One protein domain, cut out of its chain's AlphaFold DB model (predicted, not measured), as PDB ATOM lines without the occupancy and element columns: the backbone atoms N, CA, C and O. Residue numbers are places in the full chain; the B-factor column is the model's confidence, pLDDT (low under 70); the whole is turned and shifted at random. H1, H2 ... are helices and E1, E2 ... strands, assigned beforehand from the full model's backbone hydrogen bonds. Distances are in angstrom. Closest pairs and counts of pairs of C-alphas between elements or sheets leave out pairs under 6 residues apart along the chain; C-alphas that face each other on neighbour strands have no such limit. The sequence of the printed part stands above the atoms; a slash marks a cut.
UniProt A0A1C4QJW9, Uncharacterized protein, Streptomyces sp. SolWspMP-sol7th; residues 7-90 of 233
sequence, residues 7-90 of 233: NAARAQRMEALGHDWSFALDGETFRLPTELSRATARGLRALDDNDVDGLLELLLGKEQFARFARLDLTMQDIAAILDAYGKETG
ATOM      1  N   ASN A   7     -42.360  18.189 -11.672       71.69
ATOM      2  CA  ASN A   7     -42.536  19.401 -10.874       71.69
ATOM      3  C   ASN A   7     -43.880  19.382 -10.146       71.69
ATOM      4  O   ASN A   7     -43.923  19.685  -8.957       71.69
ATOM      5  N   ALA A   8     -44.946  18.941 -10.818       68.06
ATOM      6  CA  ALA A   8     -46.255  18.753 -10.193       68.06
ATOM      7  C   ALA A   8     -46.209  17.667  -9.102       68.06
ATOM      8  O   ALA A   8     -46.683  17.882  -7.987       68.06
ATOM      9  N   ALA A   9     -45.558  16.533  -9.381       64.00
ATOM     10  CA  ALA A   9     -45.375  15.458  -8.400       64.00
ATOM     11  C   ALA A   9     -44.459  15.855  -7.226       64.00
ATOM     12  O   ALA A   9     -44.588  15.327  -6.120       64.00
ATOM     13  N   ARG A  10     -43.505  16.769  -7.444       63.12
ATOM     14  CA  ARG A  10     -42.686  17.360  -6.378       63.12
ATOM     15  C   ARG A  10     -43.513  18.314  -5.521       63.12
ATOM     16  O   ARG A  10     -43.474  18.178  -4.305       63.12
ATOM     17  N   ALA A  11     -44.279  19.211  -6.136       65.94
ATOM     18  CA  ALA A  11     -45.121  20.167  -5.423       65.94
ATOM     19  C   ALA A  11     -46.142  19.460  -4.516       65.94
ATOM     20  O   ALA A  11     -46.225  19.786  -3.339       65.94
ATOM     21  N   GLN A  12     -46.816  18.417  -5.018       63.81
ATOM     22  CA  GLN A  12     -47.760  17.619  -4.222       63.81
ATOM     23  C   GLN A  12     -47.103  16.917  -3.023       63.81
ATOM     24  O   GLN A  12     -47.700  16.831  -1.954       63.81
ATOM     25  N   ARG A  13     -45.868  16.415  -3.170       60.47
ATOM     26  CA  ARG A  13     -45.138  15.784  -2.055       60.47
ATOM     27  C   ARG A  13     -44.635  16.809  -1.037       60.47
ATOM     28  O   ARG A  13     -44.713  16.548   0.158       60.47
ATOM     29  N   MET A  14     -44.182  17.975  -1.500       60.81
ATOM     30  CA  MET A  14     -43.758  19.083  -0.634       60.81
ATOM     31  C   MET A  14     -44.924  19.691   0.154       60.81
ATOM     32  O   MET A  14     -44.733  20.095   1.294       60.81
ATOM     33  N   GLU A  15     -46.127  19.718  -0.423       65.31
ATOM     34  CA  GLU A  15     -47.347  20.146   0.270       65.31
ATOM     35  C   GLU A  15     -47.768  19.150   1.364       65.31
ATOM     36  O   GLU A  15     -48.267  19.562   2.407       65.31
ATOM     37  N   ALA A  16     -47.519  17.851   1.161       60.75
ATOM     38  CA  ALA A  16     -47.892  16.802   2.110       60.75
ATOM     39  C   ALA A  16     -46.916  16.635   3.291       60.75
ATOM     40  O   ALA A  16     -47.361  16.401   4.410       60.75
ATOM     41  N   LEU A  17     -45.602  16.708   3.047       59.50
ATOM     42  CA  LEU A  17     -44.564  16.403   4.051       59.50
ATOM     43  C   LEU A  17     -43.815  17.641   4.569       59.50
ATOM     44  O   LEU A  17     -43.091  17.542   5.554       59.50
ATOM     45  N   GLY A  18     -43.967  18.804   3.925       65.75
ATOM     46  CA  GLY A  18     -43.127  19.974   4.192       65.75
ATOM     47  C   GLY A  18     -41.720  19.837   3.594       65.75
ATOM     48  O   GLY A  18     -41.309  18.765   3.155       65.75
ATOM     49  N   HIS A  19     -40.981  20.949   3.521       65.88
ATOM     50  CA  HIS A  19     -39.623  20.977   2.949       65.88
ATOM     51  C   HIS A  19     -38.566  20.391   3.897       65.88
ATOM     52  O   HIS A  19     -37.641  19.713   3.458       65.88
ATOM     53  N   ASP A  20     -38.750  20.636   5.194       79.31
ATOM     54  CA  ASP A  20     -37.826  20.260   6.254       79.31
ATOM     55  C   ASP A  20     -38.609  19.643   7.414       79.31
ATOM     56  O   ASP A  20     -39.670  20.145   7.796       79.31
ATOM     57  N   TRP A  21     -38.053  18.587   7.995       84.00
ATOM     58  CA  TRP A  21     -38.481  18.030   9.267       84.00
ATOM     59  C   TRP A  21     -37.673  18.683  10.386       84.00
ATOM     60  O   TRP A  21     -36.443  18.729  10.323       84.00
ATOM     61  N   SER A  22     -38.344  19.222  11.400       87.38
ATOM     62  CA  SER A  22     -37.692  19.957  12.487       87.38
ATOM     63  C   SER A  22     -37.835  19.246  13.822       87.38
ATOM     64  O   SER A  22     -38.934  18.815  14.162       87.38
ATOM     65  N   PHE A  23     -36.768  19.239  14.614       86.81
ATOM     66  CA  PHE A  23     -36.780  18.754  15.992       86.81
ATOM     67  C   PHE A  23     -36.125  19.767  16.936       86.81
ATOM     68  O   PHE A  23     -35.322  20.604  16.513       86.81
ATOM     69  N   ALA A  24     -36.502  19.708  18.213       87.12
ATOM     70  CA  ALA A  24     -35.948  20.550  19.264       87.12
ATOM     71  C   ALA A  24     -35.065  19.717  20.198       87.12
ATOM     72  O   ALA A  24     -35.436  18.603  20.562       87.12
ATOM     73  N   LEU A  25     -33.921  20.271  20.585       83.69
ATOM     74  CA  LEU A  25     -32.940  19.633  21.455       83.69
ATOM     75  C   LEU A  25     -32.232  20.720  22.272       83.69
ATOM     76  O   LEU A  25     -31.735  21.684  21.694       83.69
ATOM     77  N   ASP A  26     -32.254  20.607  23.602       80.06
ATOM     78  CA  ASP A  26     -31.660  21.574  24.545       80.06
ATOM     79  C   ASP A  26     -32.011  23.052  24.276       80.06
ATOM     80  O   ASP A  26     -31.212  23.967  24.465       80.06
ATOM     81  N   GLY A  27     -33.247  23.305  23.830       78.62
ATOM     82  CA  GLY A  27     -33.737  24.653  23.513       78.62
ATOM     83  C   GLY A  27     -33.297  25.186  22.144       78.62
ATOM     84  O   GLY A  27     -33.718  26.276  21.750       78.62
ATOM     85  N   GLU A  28     -32.516  24.418  21.387       85.25
ATOM     86  CA  GLU A  28     -32.172  24.694  19.997       85.25
ATOM     87  C   GLU A  28     -33.082  23.913  19.037       85.25
ATOM     88  O   GLU A  28     -33.564  22.823  19.338       85.25
ATOM     89  N   THR A  29     -33.344  24.479  17.859       88.25
ATOM     90  CA  THR A  29     -34.097  23.804  16.792       88.25
ATOM     91  C   THR A  29     -33.167  23.439  15.647       88.25
ATOM     92  O   THR A  29     -32.434  24.296  15.142       88.25
ATOM     93  N   PHE A  30     -33.260  22.187  15.213       88.75
ATOM     94  CA  PHE A  30     -32.516  21.612  14.099       88.75
ATOM     95  C   PHE A  30     -33.473  21.187  12.989       88.75
ATOM     96  O   PHE A  30     -34.649  20.904  13.240       88.75
ATOM     97  N   ARG A  31     -32.978  21.174  11.749       88.25
ATOM     98  CA  ARG A  31     -33.762  20.809  10.563       88.25
ATOM     99  C   ARG A  31     -33.047  19.757   9.735       88.25
ATOM    100  O   ARG A  31     -31.882  19.943   9.381       88.25
ATOM    101  N   LEU A  32     -33.779  18.703   9.395       85.00
ATOM    102  CA  LEU A  32     -33.371  17.642   8.484       85.00
ATOM    103  C   LEU A  32     -34.225  17.697   7.209       85.00
ATOM    104  O   LEU A  32     -35.415  18.007   7.278       85.00
ATOM    105  N   PRO A  33     -33.655  17.379   6.039       80.06
ATOM    106  CA  PRO A  33     -34.385  17.444   4.780       80.06
ATOM    107  C   PRO A  33     -35.436  16.330   4.695       80.06
ATOM    108  O   PRO A  33     -35.139  15.184   5.011       80.06
ATOM    109  N   THR A  34     -36.642  16.607   4.200       74.19
ATOM    110  CA  THR A  34     -37.644  15.551   3.915       74.19
ATOM    111  C   THR A  34     -37.431  14.879   2.551       74.19
ATOM    112  O   THR A  34     -38.069  13.874   2.241       74.19
ATOM    113  N   GLU A  35     -36.512  15.403   1.728       71.00
ATOM    114  CA  GLU A  35     -36.059  14.806   0.468       71.00
ATOM    115  C   GLU A  35     -34.530  14.857   0.351       71.00
ATOM    116  O   GLU A  35     -33.911  15.918   0.443       71.00
ATOM    117  N   LEU A  36     -33.897  13.721   0.046       72.25
ATOM    118  CA  LEU A  36     -32.459  13.692  -0.221       72.25
ATOM    119  C   LEU A  36     -32.158  14.201  -1.631       72.25
ATOM    120  O   LEU A  36     -32.584  13.626  -2.639       72.25
ATOM    121  N   SER A  37     -31.347  15.253  -1.717       71.88
ATOM    122  CA  SER A  37     -30.818  15.706  -3.000       71.88
ATOM    123  C   SER A  37     -29.900  14.638  -3.615       71.88
ATOM    124  O   SER A  37     -29.278  13.832  -2.920       71.88
ATOM    125  N   ARG A  38     -29.725  14.665  -4.943       67.12
ATOM    126  CA  ARG A  38     -28.777  13.769  -5.634       67.12
ATOM    127  C   ARG A  38     -27.335  13.931  -5.128       67.12
ATOM    128  O   ARG A  38     -26.561  12.980  -5.210       67.12
ATOM    129  N   ALA A  39     -26.965  15.119  -4.650       68.88
ATOM    130  CA  ALA A  39     -25.647  15.378  -4.077       68.88
ATOM    131  C   ALA A  39     -25.507  14.720  -2.696       68.88
ATOM    132  O   ALA A  39     -24.535  14.006  -2.467       68.88
ATOM    133  N   THR A  40     -26.522  14.871  -1.843       70.88
ATOM    134  CA  THR A  40     -26.634  14.233  -0.520       70.88
ATOM    135  C   THR A  40     -26.577  12.707  -0.655       70.88
ATOM    136  O   THR A  40     -25.705  12.063  -0.085       70.88
ATOM    137  N   ALA A  41     -27.386  12.126  -1.546       68.12
ATOM    138  CA  ALA A  41     -27.381  10.685  -1.818       68.12
ATOM    139  C   ALA A  41     -26.040  10.152  -2.361       68.12
ATOM    140  O   ALA A  41     -25.728   8.976  -2.194       68.12
ATOM    141  N   ARG A  42     -25.245  10.990  -3.042       67.69
ATOM    142  CA  ARG A  42     -23.898  10.612  -3.492       67.69
ATOM    143  C   ARG A  42     -22.900  10.628  -2.339       67.69
ATOM    144  O   ARG A  42     -22.059   9.741  -2.297       67.69
ATOM    145  N   GLY A  43     -22.987  11.613  -1.449       65.81
ATOM    146  CA  GLY A  43     -22.115  11.676  -0.279       65.81
ATOM    147  C   GLY A  43     -22.391  10.543   0.708       65.81
ATOM    148  O   GLY A  43     -21.434   9.944   1.174       65.81
ATOM    149  N   LEU A  44     -23.658  10.140   0.888       69.44
ATOM    150  CA  LEU A  44     -24.029   8.943   1.666       69.44
ATOM    151  C   LEU A  44     -23.298   7.671   1.215       69.44
ATOM    152  O   LEU A  44     -22.922   6.862   2.043       69.44
ATOM    153  N   ARG A  45     -23.044   7.497  -0.088       63.44
ATOM    154  CA  ARG A  45     -22.321   6.315  -0.605       63.44
ATOM    155  C   ARG A  45     -20.822   6.316  -0.315       63.44
ATOM    156  O   ARG A  45     -20.168   5.317  -0.583       63.44
ATOM    157  N   ALA A  46     -20.268   7.461   0.068       69.94
ATOM    158  CA  ALA A  46     -18.852   7.602   0.378       69.94
ATOM    159  C   ALA A  46     -18.573   7.479   1.885       69.94
ATOM    160  O   ALA A  46     -17.409   7.488   2.270       69.94
ATOM    161  N   LEU A  47     -19.630   7.403   2.700       72.56
ATOM    162  CA  LEU A  47     -19.571   7.221   4.144       72.56
ATOM    163  C   LEU A  47     -19.450   5.731   4.482       72.56
ATOM    164  O   LEU A  47     -19.967   4.887   3.750       72.56
ATOM    165  N   ASP A  48     -18.738   5.434   5.567       61.41
ATOM    166  CA  ASP A  48     -18.694   4.099   6.169       61.41
ATOM    167  C   ASP A  48     -19.994   3.840   6.943       61.41
ATOM    168  O   ASP A  48     -20.601   4.781   7.463       61.41
ATOM    169  N   ASP A  49     -20.405   2.577   7.063       54.06
ATOM    170  CA  ASP A  49     -21.639   2.196   7.763       54.06
ATOM    171  C   ASP A  49     -21.625   2.585   9.254       54.06
ATOM    172  O   ASP A  49     -22.683   2.759   9.859       54.06
ATOM    173  N   ASN A  50     -20.439   2.778   9.844       60.41
ATOM    174  CA  ASN A  50     -20.280   3.211  11.236       60.41
ATOM    175  C   ASN A  50     -20.063   4.730  11.398       60.41
ATOM    176  O   ASN A  50     -19.927   5.206  12.528       60.41
ATOM    177  N   ASP A  51     -20.022   5.505  10.307       69.75
ATOM    178  CA  ASP A  51     -19.759   6.952  10.340       69.75
ATOM    179  C   ASP A  51     -21.050   7.770  10.534       69.75
ATOM    180  O   ASP A  51     -21.587   8.417   9.626       69.75
ATOM    181  N   VAL A  52     -21.567   7.717  11.763       72.50
ATOM    182  CA  VAL A  52     -22.787   8.429  12.175       72.50
ATOM    183  C   VAL A  52     -22.594   9.949  12.140       72.50
ATOM    184  O   VAL A  52     -23.506  10.679  11.749       72.50
ATOM    185  N   ASP A  53     -21.405  10.434  12.494       78.31
ATOM    186  CA  ASP A  53     -21.093  11.866  12.490       78.31
ATOM    187  C   ASP A  53     -21.089  12.426  11.067       78.31
ATOM    188  O   ASP A  53     -21.696  13.466  10.803       78.31
ATOM    189  N   GLY A  54     -20.484  11.708  10.121       78.31
ATOM    190  CA  GLY A  54     -20.488  12.102   8.720       78.31
ATOM    191  C   GLY A  54     -21.882  12.045   8.080       78.31
ATOM    192  O   GLY A  54     -22.227  12.917   7.274       78.31
ATOM    193  N   LEU A  55     -22.728  11.084   8.479       81.06
ATOM    194  CA  LEU A  55     -24.149  11.053   8.108       81.06
ATOM    195  C   LEU A  55     -24.867  12.321   8.593       81.06
ATOM    196  O   LEU A  55     -25.544  12.997   7.809       81.06
ATOM    197  N   LEU A  56     -24.720  12.651   9.877       82.31
ATOM    198  CA  LEU A  56     -25.368  13.807  10.492       82.31
ATOM    199  C   LEU A  56     -24.854  15.128   9.911       82.31
ATOM    200  O   LEU A  56     -25.669  16.003   9.616       82.31
ATOM    201  N   GLU A  57     -23.549  15.269   9.661       83.75
ATOM    202  CA  GLU A  57     -22.975  16.449   8.997       83.75
ATOM    203  C   GLU A  57     -23.581  16.649   7.604       83.75
ATOM    204  O   GLU A  57     -23.882  17.775   7.194       83.75
ATOM    205  N   LEU A  58     -23.806  15.559   6.876       84.31
ATOM    206  CA  LEU A  58     -24.333  15.589   5.519       84.31
ATOM    207  C   LEU A  58     -25.842  15.883   5.462       84.31
ATOM    208  O   LEU A  58     -26.303  16.501   4.497       84.31
ATOM    209  N   LEU A  59     -26.604  15.475   6.482       83.88
ATOM    210  CA  LEU A  59     -28.038  15.758   6.590       83.88
ATOM    211  C   LEU A  59     -28.329  17.150   7.172       83.88
ATOM    212  O   LEU A  59     -29.167  17.869   6.633       83.88
ATOM    213  N   LEU A  60     -27.641  17.540   8.248       85.56
ATOM    214  CA  LEU A  60     -27.824  18.833   8.924       85.56
ATOM    215  C   LEU A  60     -27.096  19.974   8.198       85.56
ATOM    216  O   LEU A  60     -27.496  21.139   8.278       85.56
ATOM    217  N   GLY A  61     -26.013  19.654   7.489       85.75
ATOM    218  CA  GLY A  61     -25.067  20.629   6.966       85.75
ATOM    219  C   GLY A  61     -24.093  21.126   8.040       85.75
ATOM    220  O   GLY A  61     -24.362  21.091   9.240       85.75
ATOM    221  N   LYS A  62     -22.949  21.651   7.589       84.62
ATOM    222  CA  LYS A  62     -21.797  22.000   8.444       84.62
ATOM    223  C   LYS A  62     -22.118  22.957   9.592       84.62
ATOM    224  O   LYS A  62     -21.590  22.807  10.688       84.62
ATOM    225  N   GLU A  63     -22.971  23.951   9.346       84.50
ATOM    226  CA  GLU A  63     -23.298  24.981  10.341       84.50
ATOM    227  C   GLU A  63     -24.193  24.448  11.464       84.50
ATOM    228  O   GLU A  63     -23.947  24.728  12.637       84.50
ATOM    229  N   GLN A  64     -25.215  23.658  11.120       87.62
ATOM    230  CA  GLN A  64     -26.090  23.028  12.109       87.62
ATOM    231  C   GLN A  64     -25.360  21.897  12.837       87.62
ATOM    232  O   GLN A  64     -25.485  21.795  14.053       87.62
ATOM    233  N   PHE A  65     -24.540  21.110  12.134       87.19
ATOM    234  CA  PHE A  65     -23.744  20.046  12.748       87.19
ATOM    235  C   PHE A  65     -22.733  20.592  13.762       87.19
ATOM    236  O   PHE A  65     -22.614  20.056  14.856       87.19
ATOM    237  N   ALA A  66     -22.073  21.719  13.477       87.00
ATOM    238  CA  ALA A  66     -21.159  22.350  14.435       87.00
ATOM    239  C   ALA A  66     -21.852  22.849  15.717       87.00
ATOM    240  O   ALA A  66     -21.193  23.001  16.744       87.00
ATOM    241  N   ARG A  67     -23.160  23.138  15.661       87.62
ATOM    242  CA  ARG A  67     -23.983  23.431  16.846       87.62
ATOM    243  C   ARG A  67     -24.405  22.143  17.547       87.62
ATOM    244  O   ARG A  67     -24.246  22.044  18.754       87.62
ATOM    245  N   PHE A  68     -24.850  21.155  16.774       85.69
ATOM    246  CA  PHE A  68     -25.254  19.835  17.253       85.69
ATOM    247  C   PHE A  68     -24.125  19.123  18.015       85.69
ATOM    248  O   PHE A  68     -24.334  18.666  19.128       85.69
ATOM    249  N   ALA A  69     -22.900  19.137  17.485       85.00
ATOM    250  CA  ALA A  69     -21.722  18.500  18.080       85.00
ATOM    251  C   ALA A  69     -21.211  19.170  19.372       85.00
ATOM    252  O   ALA A  69     -20.291  18.662  20.008       85.00
ATOM    253  N   ARG A  70     -21.749  20.339  19.752       85.75
ATOM    254  CA  ARG A  70     -21.440  20.984  21.042       85.75
ATOM    255  C   ARG A  70     -22.353  20.511  22.167       85.75
ATOM    256  O   ARG A  70     -22.058  20.812  23.322       85.75
ATOM    257  N   LEU A  71     -23.453  19.847  21.827       82.94
ATOM    258  CA  LEU A  71     -24.389  19.283  22.787       82.94
ATOM    259  C   LEU A  71     -23.844  17.939  23.277       82.94
ATOM    260  O   LEU A  71     -23.267  17.177  22.501       82.94
ATOM    261  N   ASP A  72     -24.007  17.667  24.570       79.62
ATOM    262  CA  ASP A  72     -23.570  16.414  25.188       79.62
ATOM    263  C   ASP A  72     -24.605  15.320  24.905       79.62
ATOM    264  O   ASP A  72     -25.484  15.034  25.717       79.62
ATOM    265  N   LEU A  73     -24.560  14.784  23.685       80.50
ATOM    266  CA  LEU A  73     -25.534  13.824  23.181       80.50
ATOM    267  C   LEU A  73     -25.066  12.395  23.390       80.50
ATOM    268  O   LEU A  73     -23.937  12.032  23.054       80.50
ATOM    269  N   THR A  74     -25.973  11.549  23.869       81.69
ATOM    270  CA  THR A  74     -25.712  10.115  23.920       81.69
ATOM    271  C   THR A  74     -26.008   9.462  22.570       81.69
ATOM    272  O   THR A  74     -26.805   9.949  21.762       81.69
ATOM    273  N   MET A  75     -25.432   8.279  22.345       75.00
ATOM    274  CA  MET A  75     -25.786   7.447  21.189       75.00
ATOM    275  C   MET A  75     -27.277   7.071  21.164       75.00
ATOM    276  O   MET A  75     -27.827   6.824  20.092       75.00
ATOM    277  N   GLN A  76     -27.944   7.045  22.323       72.31
ATOM    278  CA  GLN A  76     -29.381   6.779  22.414       72.31
ATOM    279  C   GLN A  76     -30.205   7.964  21.904       72.31
ATOM    280  O   GLN A  76     -31.189   7.752  21.197       72.31
ATOM    281  N   ASP A  77     -29.775   9.194  22.188       77.19
ATOM    282  CA  ASP A  77     -30.442  10.407  21.701       77.19
ATOM    283  C   ASP A  77     -30.316  10.524  20.181       77.19
ATOM    284  O   ASP A  77     -31.297  10.792  19.485       77.19
ATOM    285  N   ILE A  78     -29.127  10.228  19.646       80.12
ATOM    286  CA  ILE A  78     -28.892  10.184  18.197       80.12
ATOM    287  C   ILE A  78     -29.787   9.125  17.539       80.12
ATOM    288  O   ILE A  78     -30.447   9.409  16.535       80.12
ATOM    289  N   ALA A  79     -29.865   7.925  18.119       69.75
ATOM    290  CA  ALA A  79     -30.731   6.860  17.621       69.75
ATOM    291  C   ALA A  79     -32.218   7.259  17.652       69.75
ATOM    292  O   ALA A  79     -32.934   7.019  16.680       69.75
ATOM    293  N   ALA A  80     -32.673   7.916  18.722       78.50
ATOM    294  CA  ALA A  80     -34.050   8.387  18.852       78.50
ATOM    295  C   ALA A  80     -34.409   9.439  17.787       78.50
ATOM    296  O   ALA A  80     -35.484   9.366  17.187       78.50
ATOM    297  N   ILE A  81     -33.500  10.379  17.503       83.62
ATOM    298  CA  ILE A  81     -33.691  11.401  16.462       83.62
ATOM    299  C   ILE A  81     -33.780  10.751  15.077       83.62
ATOM    300  O   ILE A  81     -34.685  11.070  14.305       83.62
ATOM    301  N   LEU A  82     -32.866   9.829  14.759       78.19
ATOM    302  CA  LEU A  82     -32.834   9.159  13.457       78.19
ATOM    303  C   LEU A  82     -34.043   8.233  13.238       78.19
ATOM    304  O   LEU A  82     -34.567   8.175  12.122       78.19
ATOM    305  N   ASP A  83     -34.518   7.548  14.280       73.88
ATOM    306  CA  ASP A  83     -35.735   6.727  14.225       73.88
ATOM    307  C   ASP A  83     -36.989   7.587  13.996       73.88
ATOM    308  O   ASP A  83     -37.783   7.300  13.095       73.88
ATOM    309  N   ALA A  84     -37.136   8.689  14.739       79.50
ATOM    310  CA  ALA A  84     -38.245   9.629  14.565       79.50
ATOM    311  C   ALA A  84     -38.247  10.251  13.159       79.50
ATOM    312  O   ALA A  84     -39.259  10.203  12.453       79.50
ATOM    313  N   TYR A  85     -37.084  10.735  12.710       78.31
ATOM    314  CA  TYR A  85     -36.891  11.237  11.352       78.31
ATOM    315  C   TYR A  85     -37.276  10.177  10.312       78.31
ATOM    316  O   TYR A  85     -37.971  10.479   9.339       78.31
ATOM    317  N   GLY A  86     -36.898   8.915  10.528       69.12
ATOM    318  CA  GLY A  86     -37.202   7.832   9.603       69.12
ATOM    319  C   GLY A  86     -38.657   7.424   9.516       69.12
ATOM    320  O   GLY A  86     -39.133   7.156   8.410       69.12
ATOM    321  N   LYS A  87     -39.371   7.414  10.639       68.31
ATOM    322  CA  LYS A  87     -40.804   7.100  10.677       68.31
ATOM    323  C   LYS A  87     -41.642   8.151   9.959       68.31
ATOM    324  O   LYS A  87     -42.588   7.788   9.263       68.31
ATOM    325  N   GLU A  88     -41.287   9.427  10.092       67.38
ATOM    326  CA  GLU A  88     -42.095  10.524   9.545       67.38
ATOM    327  C   GLU A  88     -41.747  10.872   8.094       67.38
ATOM    328  O   GLU A  88     -42.638  11.161   7.297       67.38
ATOM    329  N   THR A  89     -40.470  10.800   7.716       66.25
ATOM    330  CA  THR A  89     -40.030  11.151   6.352       66.25
ATOM    331  C   THR A  89     -39.875   9.938   5.435       66.25
ATOM    332  O   THR A  89     -39.817  10.080   4.213       66.25
ATOM    333  N   GLY A  90     -39.799   8.732   6.005       61.72
ATOM    334  CA  GLY A  90     -39.477   7.511   5.267       61.72
ATOM    335  C   GLY A  90     -38.021   7.440   4.791       61.72
ATOM    336  O   GLY A  90     -37.749   6.672   3.871       61.72
TER     337      GLY A  90
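What this domain is: This is residues 7 to 90 of the 233 residues of an uncharacterized protein of Streptomyces sp. SolWspMP-sol7th (UniProt A0A1C4QJW9). A two-stranded hairpin, E1 and E2, has the long helix H5 packed beside E1 and the short helix H3 packed on E2, with H4 turning off the end of H3. H2 folds against H3 as a helical hairpin, while H1 is an arm at one end that touches no helix. The printed part has 84 residues, with five named helices and two named strands in the order H1, E1, E2, H2, H3, H4, H5; the sheet is antiparallel and the class is mostly helix. It is compact, with a radius of gyration of the C-alphas of 13.5 A and spans of 42 by 31 by 23 A.

How they stand to each other: Start with H1, residues 7 to 17, and look next at the hairpin of E1, residues 20 to 25, and E2, residues 28 to 33, where N 23 and O 30 are 3.0 A apart, within hydrogen-bond range. H2, residues 38 to 44, touches H3, residues 52 to 60, at a shallow tilt of 18 degrees, opposite ways, in a helical hairpin; their closest C-alphas are those of Thr 40 and Leu 58, 6.6 A. The closest C-alphas of E2 and H3, Leu 32 and Leu 60, are 5.7 A apart. H4, residues 62 to 68, only just touches H3, with 3 pairs of C-alphas within 8 A, and only at the corner; the closest C-alphas are those of Glu 57 and Phe 65, 5.3 A. At H5, residues 75 to 89, find Tyr 85, whose C-alpha is 7.3 A from that of Trp 21, the closest pair of E1 and H5. H3 and H5 are near each other, and H1 and H5 are close but not clearly touching, with the C-alphas of Leu 17 and Thr 89 closest at 7.3 A. Every O i to N i+4 pair is within hydrogen-bond range in H1, H2, H3 and H5, and 2 of 3 are in H4.

Where its parts are: Find C-alpha 7 at (-42.536, 19.401, -10.874); from there H1 runs 15.4 A to Leu 17. E1 spans 16.0 A, E2 17.0 A, H2 10.0 A, H3 12.0 A and H4 9.7 A. H5 runs 20.9 A to C-alpha 89 at (-40.030, 11.151, 6.352).

The domain as a whole: The C-alphas farthest apart, those of Ala 8 and Asp 72, are 42.1 A apart. The printed part has no cut and no long link. Its mean pLDDT is 75.4, and 30 residues are under 70, among them residues 8 to 19 and 86 to 90.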